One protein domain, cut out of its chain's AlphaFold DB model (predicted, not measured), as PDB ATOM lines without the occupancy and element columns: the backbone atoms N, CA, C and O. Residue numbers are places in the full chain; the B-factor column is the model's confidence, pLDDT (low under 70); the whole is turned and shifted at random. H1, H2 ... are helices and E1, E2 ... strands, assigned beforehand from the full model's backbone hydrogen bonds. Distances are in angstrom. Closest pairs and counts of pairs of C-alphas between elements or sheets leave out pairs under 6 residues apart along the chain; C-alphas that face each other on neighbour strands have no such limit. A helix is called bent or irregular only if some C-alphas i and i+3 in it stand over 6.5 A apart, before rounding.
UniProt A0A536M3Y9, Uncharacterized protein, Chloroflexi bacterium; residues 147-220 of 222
ATOM      1  N   ARG A 147     -24.539  22.404 -42.290       92.69
ATOM      2  CA  ARG A 147     -24.847  23.100 -41.039       92.69
ATOM      3  C   ARG A 147     -24.718  24.600 -41.252       92.69
ATOM      4  O   ARG A 147     -24.081  25.029 -42.212       92.69
ATOM      5  N   THR A 148     -25.321  25.372 -40.358       93.06
ATOM      6  CA  THR A 148     -25.262  26.834 -40.376       93.06
ATOM      7  C   THR A 148     -24.764  27.337 -39.032       93.06
ATOM      8  O   THR A 148     -25.191  26.836 -37.991       93.06
ATOM      9  N   LEU A 149     -23.884  28.332 -39.065       91.00
ATOM     10  CA  LEU A 149     -23.409  29.083 -37.908       91.00
ATOM     11  C   LEU A 149     -23.356  30.556 -38.312       91.00
ATOM     12  O   LEU A 149     -22.733  30.877 -39.317       91.00
ATOM     13  N   GLY A 150     -24.033  31.446 -37.586       91.06
ATOM     14  CA  GLY A 150     -24.153  32.845 -38.010       91.06
ATOM     15  C   GLY A 150     -24.733  32.959 -39.426       91.06
ATOM     16  O   GLY A 150     -25.859  32.521 -39.683       91.06
ATOM     17  N   LYS A 151     -23.947  33.525 -40.343       93.81
ATOM     18  CA  LYS A 151     -24.255  33.681 -41.771       93.81
ATOM     19  C   LYS A 151     -23.503  32.704 -42.669       93.81
ATOM     20  O   LYS A 151     -23.611  32.818 -43.885       93.81
ATOM     21  N   ILE A 152     -22.759  31.746 -42.124       94.25
ATOM     22  CA  ILE A 152     -22.070  30.738 -42.930       94.25
ATOM     23  C   ILE A 152     -22.827  29.412 -42.930       94.25
ATOM     24  O   ILE A 152     -23.345  28.964 -41.909       94.25
ATOM     25  N   SER A 153     -22.852  28.753 -44.082       94.62
ATOM     26  CA  SER A 153     -23.279  27.371 -44.253       94.62
ATOM     27  C   SER A 153     -22.097  26.520 -44.703       94.62
ATOM     28  O   SER A 153     -21.402  26.883 -45.653       94.62
ATOM     29  N   PHE A 154     -21.885  25.368 -44.072       93.12
ATOM     30  CA  PHE A 154     -20.710  24.517 -44.280       93.12
ATOM     31  C   PHE A 154     -21.066  23.026 -44.252       93.12
ATOM     32  O   PHE A 154     -22.074  22.618 -43.675       93.12
ATOM     33  N   LEU A 155     -20.238  22.201 -44.894       92.62
ATOM     34  CA  LEU A 155     -20.379  20.744 -44.880       92.62
ATOM     35  C   LEU A 155     -19.780  20.162 -43.599       92.62
ATOM     36  O   LEU A 155     -18.692  20.567 -43.192       92.62
ATOM     37  N   GLN A 156     -20.469  19.193 -42.992       88.50
ATOM     38  CA  GLN A 156     -19.905  18.423 -41.885       88.50
ATOM     39  C   GLN A 156     -18.795  17.495 -42.410       88.50
ATOM     40  O   GLN A 156     -19.057  16.738 -43.349       88.50
ATOM     41  N   PRO A 157     -17.600  17.504 -41.801       87.25
ATOM     42  CA  PRO A 157     -16.537  16.605 -42.172       87.25
ATOM     43  C   PRO A 157     -16.878  15.157 -41.903       87.25
ATOM     44  O   PRO A 157     -17.486  14.828 -40.880       87.25
ATOM     45  N   ASP A 158     -16.432  14.295 -42.811       87.19
ATOM     46  CA  ASP A 158     -16.330  12.875 -42.521       87.19
ATOM     47  C   ASP A 158     -15.227  12.690 -41.465       87.19
ATOM     48  O   ASP A 158     -14.080  13.069 -41.720       87.19
ATOM     49  N   PRO A 159     -15.518  12.121 -40.287       85.38
ATOM     50  CA  PRO A 159     -14.501  11.896 -39.267       85.38
ATOM     51  C   PRO A 159     -13.377  10.957 -39.709       85.38
ATOM     52  O   PRO A 159     -12.276  11.039 -39.166       85.38
ATOM     53  N   ALA A 160     -13.595  10.118 -40.726       87.12
ATOM     54  CA  ALA A 160     -12.541   9.305 -41.321       87.12
ATOM     55  C   ALA A 160     -11.526  10.142 -42.126       87.12
ATOM     56  O   ALA A 160     -10.438   9.655 -42.437       87.12
ATOM     57  N   SER A 161     -11.842  11.404 -42.445       88.62
ATOM     58  CA  SER A 161     -10.884  12.350 -43.035       88.62
ATOM     59  C   SER A 161      -9.889  12.910 -42.014       88.62
ATOM     60  O   SER A 161      -8.857  13.436 -42.409       88.62
ATOM     61  N   GLY A 162     -10.175  12.816 -40.712       88.44
ATOM     62  CA  GLY A 162      -9.350  13.433 -39.670       88.44
ATOM     63  C   GLY A 162      -9.449  14.956 -39.591       88.44
ATOM     64  O   GLY A 162      -8.649  15.587 -38.903       88.44
ATOM     65  N   VAL A 163     -10.424  15.538 -40.290       89.81
ATOM     66  CA  VAL A 163     -10.759  16.961 -40.239       89.81
ATOM     67  C   VAL A 163     -11.998  17.158 -39.375       89.81
ATOM     68  O   VAL A 163     -12.946  16.380 -39.483       89.81
ATOM     69  N   GLN A 164     -12.019  18.204 -38.552       88.69
ATOM     70  CA  GLN A 164     -13.161  18.560 -37.712       88.69
ATOM     71  C   GLN A 164     -13.468  20.055 -37.724       88.69
ATOM     72  O   GLN A 164     -12.638  20.878 -38.107       88.69
ATOM     73  N   TRP A 165     -14.695  20.368 -37.309       88.19
ATOM     74  CA  TRP A 165     -15.146  21.723 -37.031       88.19
ATOM     75  C   TRP A 165     -15.324  21.908 -35.530       88.19
ATOM     76  O   TRP A 165     -16.081  21.151 -34.919       88.19
ATOM     77  N   THR A 166     -14.717  22.957 -34.989       86.31
ATOM     78  CA  THR A 166     -14.937  23.414 -33.611       86.31
ATOM     79  C   THR A 166     -15.557  24.806 -33.625       86.31
ATOM     80  O   THR A 166     -15.312  25.601 -34.532       86.31
ATOM     81  N   PHE A 167     -16.407  25.087 -32.643       84.44
ATOM     82  CA  PHE A 167     -17.057  26.383 -32.481       84.44
ATOM     83  C   PHE A 167     -16.391  27.133 -31.340       84.44
ATOM     84  O   PHE A 167     -16.335  26.610 -30.227       84.44
ATOM     85  N   GLU A 168     -15.948  28.357 -31.598       81.69
ATOM     86  CA  GLU A 168     -15.368  29.216 -30.570       81.69
ATOM     87  C   GLU A 168     -16.042  30.584 -30.560       81.69
ATOM     88  O   GLU A 168     -16.510  31.099 -31.580       81.69
ATOM     89  N   ILE A 169     -16.111  31.152 -29.361       80.94
ATOM     90  CA  ILE A 169     -16.529  32.526 -29.121       80.94
ATOM     91  C   ILE A 169     -15.327  33.197 -28.471       80.94
ATOM     92  O   ILE A 169     -14.947  32.804 -27.370       80.94
ATOM     93  N   ASP A 170     -14.735  34.169 -29.160       69.75
ATOM     94  CA  ASP A 170     -13.559  34.898 -28.673       69.75
ATOM     95  C   ASP A 170     -13.924  36.339 -28.282       69.75
ATOM     96  O   ASP A 170     -14.892  36.915 -28.794       69.75
ATOM     97  N   ASP A 171     -13.170  36.923 -27.352       43.50
ATOM     98  CA  ASP A 171     -13.359  38.284 -26.833       43.50
ATOM     99  C   ASP A 171     -12.498  39.275 -27.653       43.50
ATOM    100  O   ASP A 171     -11.292  39.059 -27.770       43.50
ATOM    101  N   PRO A 172     -13.050  40.363 -28.240       51.59
ATOM    102  CA  PRO A 172     -14.365  40.950 -27.999       51.59
ATOM    103  C   PRO A 172     -15.432  40.592 -29.043       51.59
ATOM    104  O   PRO A 172     -15.730  41.371 -29.946       51.59
ATOM    105  N   GLY A 173     -16.093  39.446 -28.857       63.00
ATOM    106  CA  GLY A 173     -17.444  39.177 -29.363       63.00
ATOM    107  C   GLY A 173     -17.553  38.541 -30.750       63.00
ATOM    108  O   GLY A 173     -18.591  38.700 -31.395       63.00
ATOM    109  N   GLY A 174     -16.529  37.826 -31.215       78.25
ATOM    110  CA  GLY A 174     -16.555  37.133 -32.508       78.25
ATOM    111  C   GLY A 174     -16.991  35.673 -32.381       78.25
ATOM    112  O   GLY A 174     -16.511  34.955 -31.505       78.25
ATOM    113  N   MET A 175     -17.888  35.223 -33.262       89.00
ATOM    114  CA  MET A 175     -18.222  33.804 -33.413       89.00
ATOM    115  C   MET A 175     -17.389  33.221 -34.552       89.00
ATOM    116  O   MET A 175     -17.488  33.685 -35.690       89.00
ATOM    117  N   PHE A 176     -16.601  32.195 -34.248       89.81
ATOM    118  CA  PHE A 176     -15.688  31.575 -35.197       89.81
ATOM    119  C   PHE A 176     -15.979  30.088 -35.360       89.81
ATOM    120  O   PHE A 176     -16.331  29.373 -34.419       89.81
ATOM    121  N   LEU A 177     -15.806  29.628 -36.593       91.50
ATOM    122  CA  LEU A 177     -15.759  28.223 -36.946       91.50
ATOM    123  C   LEU A 177     -14.299  27.847 -37.215       91.50
ATOM    124  O   LEU A 177     -13.685  28.395 -38.128       91.50
ATOM    125  N   LEU A 178     -13.744  26.917 -36.445       90.25
ATOM    126  CA  LEU A 178     -12.369  26.457 -36.607       90.25
ATOM    127  C   LEU A 178     -12.335  25.163 -37.406       90.25
ATOM    128  O   LEU A 178     -12.892  24.156 -36.971       90.25
ATOM    129  N   LEU A 179     -11.662  25.188 -38.557       91.12
ATOM    130  CA  LEU A 179     -11.312  23.983 -39.304       91.12
ATOM    131  C   LEU A 179     -10.030  23.418 -38.711       91.12
ATOM    132  O   LEU A 179      -9.024  24.125 -38.690       91.12
ATOM    133  N   GLN A 180     -10.048  22.172 -38.251       90.50
ATOM    134  CA  GLN A 180      -8.911  21.600 -37.535       90.50
ATOM    135  C   GLN A 180      -8.570  20.179 -37.987       90.50
ATOM    136  O   GLN A 180      -9.437  19.381 -38.344       90.50
ATOM    137  N   THR A 181      -7.281  19.869 -37.910       90.56
ATOM    138  CA  THR A 181      -6.698  18.524 -37.820       90.56
ATOM    139  C   THR A 181      -5.825  18.485 -36.562       90.56
ATOM    140  O   THR A 181      -5.623  19.506 -35.909       90.56
ATOM    141  N   ALA A 182      -5.221  17.341 -36.237       88.75
ATOM    142  CA  ALA A 182      -4.274  17.263 -35.119       88.75
ATOM    143  C   ALA A 182      -3.032  18.169 -35.274       88.75
ATOM    144  O   ALA A 182      -2.319  18.398 -34.300       88.75
ATOM    145  N   ARG A 183      -2.744  18.662 -36.485       87.69
ATOM    146  CA  ARG A 183      -1.544  19.459 -36.804       87.69
ATOM    147  C   ARG A 183      -1.839  20.798 -37.479       87.69
ATOM    148  O   ARG A 183      -0.906  21.567 -37.703       87.69
ATOM    149  N   SER A 184      -3.097  21.045 -37.834       89.69
ATOM    150  CA  SER A 184      -3.507  22.223 -38.585       89.69
ATOM    151  C   SER A 184      -4.769  22.843 -38.012       89.69
ATOM    152  O   SER A 184      -5.659  22.141 -37.547       89.69
ATOM    153  N   GLU A 185      -4.873  24.158 -38.110       90.62
ATOM    154  CA  GLU A 185      -6.001  24.941 -37.634       90.62
ATOM    155  C   GLU A 185      -6.159  26.211 -38.471       90.62
ATOM    156  O   GLU A 185      -5.172  26.848 -38.850       90.62
ATOM    157  N   VAL A 186      -7.405  26.601 -38.735       90.38
ATOM    158  CA  VAL A 186      -7.731  27.947 -39.208       90.38
ATOM    159  C   VAL A 186      -9.120  28.364 -38.739       90.38
ATOM    160  O   VAL A 186     -10.060  27.571 -38.798       90.38
ATOM    161  N   ALA A 187      -9.258  29.616 -38.304       91.31
ATOM    162  CA  ALA A 187     -10.550  30.184 -37.936       91.31
ATOM    163  C   ALA A 187     -11.236  30.849 -39.137       91.31
ATOM    164  O   ALA A 187     -10.600  31.529 -39.945       91.31
ATOM    165  N   ILE A 188     -12.552  30.686 -39.222       92.12
ATOM    166  CA  ILE A 188     -13.435  31.361 -40.171       92.12
ATOM    167  C   ILE A 188     -14.461  32.163 -39.378       92.12
ATOM    168  O   ILE A 188     -15.165  31.619 -38.528       92.12
ATOM    169  N   ASP A 189     -14.558  33.453 -39.672       91.56
ATOM    170  CA  ASP A 189     -15.554  34.342 -39.083       91.56
ATOM    171  C   ASP A 189     -16.966  33.922 -39.528       91.56
ATOM    172  O   ASP A 189     -17.257  33.813 -40.723       91.56
ATOM    173  N   ALA A 190     -17.853  33.664 -38.565       92.44
ATOM    174  CA  ALA A 190     -19.179  33.124 -38.848       92.44
ATOM    175  C   ALA A 190     -20.151  34.152 -39.453       92.44
ATOM    176  O   ALA A 190     -21.191  33.772 -39.990       92.44
ATOM    177  N   GLU A 191     -19.844  35.448 -39.379       90.62
ATOM    178  CA  GLU A 191     -20.673  36.525 -39.925       90.62
ATOM    179  C   GLU A 191     -20.288  36.882 -41.364       90.62
ATOM    180  O   GLU A 191     -21.138  37.275 -42.161       90.62
ATOM    181  N   THR A 192     -19.012  36.752 -41.709       91.06
ATOM    182  CA  THR A 192     -18.455  37.207 -42.990       91.06
ATOM    183  C   THR A 192     -17.937  36.066 -43.858       91.06
ATOM    184  O   THR A 192     -17.742  36.258 -45.057       91.06
ATOM    185  N   GLY A 193     -17.692  34.890 -43.273       90.38
ATOM    186  CA  GLY A 193     -16.975  33.781 -43.906       90.38
ATOM    187  C   GLY A 193     -15.499  34.074 -44.175       90.38
ATOM    188  O   GLY A 193     -14.857  33.320 -44.909       90.38
ATOM    189  N   ALA A 194     -14.952  35.158 -43.620       91.06
ATOM    190  CA  ALA A 194     -13.556  35.514 -43.802       91.06
ATOM    191  C   ALA A 194     -12.644  34.546 -43.039       91.06
ATOM    192  O   ALA A 194     -12.852  34.259 -41.862       91.06
ATOM    193  N   VAL A 195     -11.607  34.064 -43.719       90.38
ATOM    194  CA  VAL A 195     -10.573  33.210 -43.128       90.38
ATOM    195  C   VAL A 195      -9.577  34.086 -42.372       90.38
ATOM    196  O   VAL A 195      -8.928  34.944 -42.980       90.38
ATOM    197  N   SER A 196      -9.418  33.851 -41.070       86.31
ATOM    198  CA  SER A 196      -8.416  34.537 -40.256       86.31
ATOM    199  C   SER A 196      -7.019  34.021 -40.592       86.31
ATOM    200  O   SER A 196      -6.701  32.853 -40.382       86.31
ATOM    201  N   GLN A 197      -6.170  34.902 -41.123       80.31
ATOM    202  CA  GLN A 197      -4.765  34.578 -41.397       80.31
ATOM    203  C   GLN A 197      -3.908  34.599 -40.127       80.31
ATOM    204  O   GLN A 197      -2.835  34.008 -40.109       80.31
ATOM    205  N   GLU A 198      -4.370  35.271 -39.070       76.94
ATOM    206  CA  GLU A 198      -3.623  35.414 -37.817       76.94
ATOM    207  C   GLU A 198      -3.615  34.115 -37.005       76.94
ATOM    208  O   GLU A 198      -2.621  33.798 -36.356       76.94
ATOM    209  N   THR A 199      -4.694  33.332 -37.085       72.00
ATOM    210  CA  THR A 199      -4.820  32.039 -36.394       72.00
ATOM    211  C   THR A 199      -4.453  30.849 -37.279       72.00
ATOM    212  O   THR A 199      -4.351  29.723 -36.792       72.00
ATOM    213  N   ALA A 200      -4.225  31.076 -38.577       83.94
ATOM    214  CA  ALA A 200      -3.933  30.020 -39.536       83.94
ATOM    215  C   ALA A 200      -2.575  29.359 -39.252       83.94
ATOM    216  O   ALA A 200      -1.507  29.924 -39.496       83.94
ATOM    217  N   ARG A 201      -2.616  28.105 -38.807       89.31
ATOM    218  CA  ARG A 201      -1.459  27.214 -38.680       89.31
ATOM    219  C   ARG A 201      -1.756  25.990 -39.522       89.31
ATOM    220  O   ARG A 201      -2.434  25.094 -39.051       89.31
ATOM    221  N   ILE A 202      -1.323  25.960 -40.779       89.44
ATOM    222  CA  ILE A 202      -1.696  24.883 -41.710       89.44
ATOM    223  C   ILE A 202      -0.444  24.135 -42.156       89.44
ATOM    224  O   ILE A 202       0.435  24.706 -42.804       89.44
ATOM    225  N   HIS A 203      -0.370  22.846 -41.824       90.62
ATOM    226  CA  HIS A 203       0.668  21.951 -42.317       90.62
ATOM    227  C   HIS A 203       0.569  21.801 -43.845       90.62
ATOM    228  O   HIS A 203      -0.527  21.788 -44.407       90.62
ATOM    229  N   ALA A 204       1.706  21.659 -44.533       90.06
ATOM    230  CA  ALA A 204       1.759  21.663 -46.000       90.06
ATOM    231  C   ALA A 204       0.839  20.607 -46.644       90.06
ATOM    232  O   ALA A 204       0.115  20.912 -47.591       90.06
ATOM    233  N   ASP A 205       0.816  19.403 -46.078       88.56
ATOM    234  CA  ASP A 205      -0.037  18.289 -46.519       88.56
ATOM    235  C   ASP A 205      -1.544  18.583 -46.415       88.56
ATOM    236  O   ASP A 205      -2.343  18.021 -47.162       88.56
ATOM    237  N   ASP A 206      -1.939  19.471 -45.502       91.38
ATOM    238  CA  ASP A 206      -3.343  19.775 -45.224       91.38
ATOM    239  C   ASP A 206      -3.830  20.968 -46.061       91.38
ATOM    240  O   ASP A 206      -5.033  21.166 -46.227       91.38
ATOM    241  N   LYS A 207      -2.920  21.757 -46.647       92.12
ATOM    242  CA  LYS A 207      -3.259  23.023 -47.311       92.12
ATOM    243  C   LYS A 207      -4.322  22.871 -48.396       92.12
ATOM    244  O   LYS A 207      -5.299  23.616 -48.406       92.12
ATOM    245  N   VAL A 208      -4.155  21.893 -49.285       93.50
ATOM    246  CA  VAL A 208      -5.111  21.644 -50.378       93.50
ATOM    247  C   VAL A 208      -6.464  21.196 -49.823       93.50
ATOM    248  O   VAL A 208      -7.504  21.648 -50.296       93.50
ATOM    249  N   ALA A 209      -6.465  20.343 -48.800       93.88
ATOM    250  CA  ALA A 209      -7.677  19.885 -48.130       93.88
ATOM    251  C   ALA A 209      -8.446  21.043 -47.467       93.88
ATOM    252  O   ALA A 209      -9.661  21.167 -47.645       93.88
ATOM    253  N   PHE A 210      -7.739  21.925 -46.760       94.06
ATOM    254  CA  PHE A 210      -8.315  23.109 -46.124       94.06
ATOM    255  C   PHE A 210      -8.906  24.071 -47.155       94.06
ATOM    256  O   PHE A 210     -10.063  24.468 -47.021       94.06
ATOM    257  N   ASP A 211      -8.166  24.377 -48.224       94.50
ATOM    258  CA  ASP A 211      -8.652  25.240 -49.307       94.50
ATOM    259  C   ASP A 211      -9.940  24.687 -49.926       94.50
ATOM    260  O   ASP A 211     -10.881  25.435 -50.199       94.50
ATOM    261  N   ARG A 212     -10.016  23.361 -50.100       94.88
ATOM    262  CA  ARG A 212     -11.220  22.696 -50.606       94.88
ATOM    263  C   ARG A 212     -12.398  22.835 -49.650       94.88
ATOM    264  O   ARG A 212     -13.487  23.118 -50.135       94.88
ATOM    265  N   TYR A 213     -12.212  22.668 -48.339       93.44
ATOM    266  CA  TYR A 213     -13.284  22.895 -47.360       93.44
ATOM    267  C   TYR A 213     -13.769  24.339 -47.374       93.44
ATOM    268  O   TYR A 213     -14.970  24.578 -47.502       93.44
ATOM    269  N   ILE A 214     -12.835  25.284 -47.277       93.50
ATOM    270  CA  ILE A 214     -13.121  26.719 -47.222       93.50
ATOM    271  C   ILE A 214     -13.895  27.147 -48.470       93.50
ATOM    272  O   ILE A 214     -14.911  27.827 -48.354       93.50
ATOM    273  N   ALA A 215     -13.495  26.675 -49.654       93.56
ATOM    274  CA  ALA A 215     -14.188  26.967 -50.906       93.56
ATOM    275  C   ALA A 215     -15.632  26.439 -50.954       93.56
ATOM    276  O   ALA A 215     -16.426  26.902 -51.772       93.56
ATOM    277  N   THR A 216     -15.993  25.471 -50.101       92.75
ATOM    278  CA  THR A 216     -17.387  25.030 -50.001       92.75
ATOM    279  C   THR A 216     -18.239  25.927 -49.125       92.75
ATOM    280  O   THR A 216     -19.454  25.807 -49.235       92.75
ATOM    281  N   ILE A 217     -17.669  26.782 -48.270       93.12
ATOM    282  CA  ILE A 217     -18.428  27.633 -47.346       93.12
ATOM    283  C   ILE A 217     -19.280  28.623 -48.142       93.12
ATOM    284  O   ILE A 217     -18.834  29.222 -49.117       93.12
ATOM    285  N   GLN A 218     -20.537  28.766 -47.735       93.81
ATOM    286  CA  GLN A 218     -21.511  29.640 -48.384       93.81
ATOM    287  C   GLN A 218     -21.984  30.697 -47.400       93.81
ATOM    288  O   GLN A 218     -22.298  30.358 -46.262       93.81
ATOM    289  N   ILE A 219     -22.097  31.944 -47.851       93.06
ATOM    290  CA  ILE A 219     -22.787  32.982 -47.088       93.06
ATOM    291  C   ILE A 219     -24.285  32.842 -47.335       93.06
ATOM    292  O   ILE A 219     -24.737  32.872 -48.480       93.06
ATOM    293  N   VAL A 220     -25.047  32.661 -46.263       90.06
ATOM    294  CA  VAL A 220     -26.507  32.679 -46.284       90.06
ATOM    295  C   VAL A 220     -26.978  34.081 -45.904       90.06
ATOM    296  O   VAL A 220     -26.865  34.511 -44.757       90.06
TER     297      VAL A 220
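Overview. This is residues 147 to 220 of the 222 residues of an uncharacterized protein of Chloroflexi bacterium (UniProt A0A536M3Y9). A strongly twisted sheet of three strands, E3, E4 and E5, has a small two-stranded hairpin, E1 and E2, near E4 and one helix, H1, grazing it. The last residues of H1 come near E2, and beyond the helix residues 218 to 219 pair with residues 152 to 153 of E2, antiparallel. The printed part has 74 residues, with five named strands and one named helix in the order E1 E2 E3 E4 E5 H1; the class is mixed, helices and strands. The larger sheet has the order E3 - E4 - E5, antiparallel throughout. The whole is compact and rounded, with a radius of gyration of the C-alphas of 11.5 A and spans of 31 by 23 by 17 A.

Along the chain. E1 is residues 147 to 149, 6.9 A long, from C-alpha 147 at (-24.847, 23.100, -41.039). E2 is residues 152 to 155, 10.3 A. E3 is residues 164 to 170, 18.7 A, and E4 is residues 174 to 180, 18.0 A. E5 is residues 185 to 189, 13.5 A. H1 is residues 204 to 216, 19.8 A, ending with C-alpha 216 at (-17.387, 25.030, -50.001); it is irregular, with C-alphas 205 and 208 7.2 A apart.

Arrangement. E3, E4 and E5 form a meander, each strand the antiparallel neighbour of the one before; E3 and E5 are its edge strands. In the hairpin E3 and E4, at 154 degrees, N 166 and O 178 are within hydrogen-bond range at 2.9 A. In the hairpin E4 and E5, at 148 degrees, N 177 and O 188 are within range at 2.8 A. H1 is on this sheet but only grazes it, with its residues 206 to 214; the closest C-alphas of E4 and H1 are those of Leu 179 and Phe 210, 7.5 A. E5 and H1 are near each other. In the hairpin E1 and E2, antiparallel at 149 degrees, N 147 and O 154 are within range at 2.8 A. The closest C-alphas of E1 and E4 are those of Leu 149 and Leu 177, 7.8 A, while E1 and H1 are apart. The closest C-alphas of E2 and H1 are those of Phe 154 and Thr 216, 6.6 A. In H1, 7 of 9 O i to N i+4 pairs are within range.

Size, cuts and confidence. The two C-alphas farthest apart are those of Ala 160 and Pro 172, 34.4 A. The printed part has no cut. The link from E5 to H1, residues 190 to 203, is long; E2 to E3 is short, and the other three links are tight. Mean pLDDT of the printed part is 87.8, with residues 170 to 173 under 70.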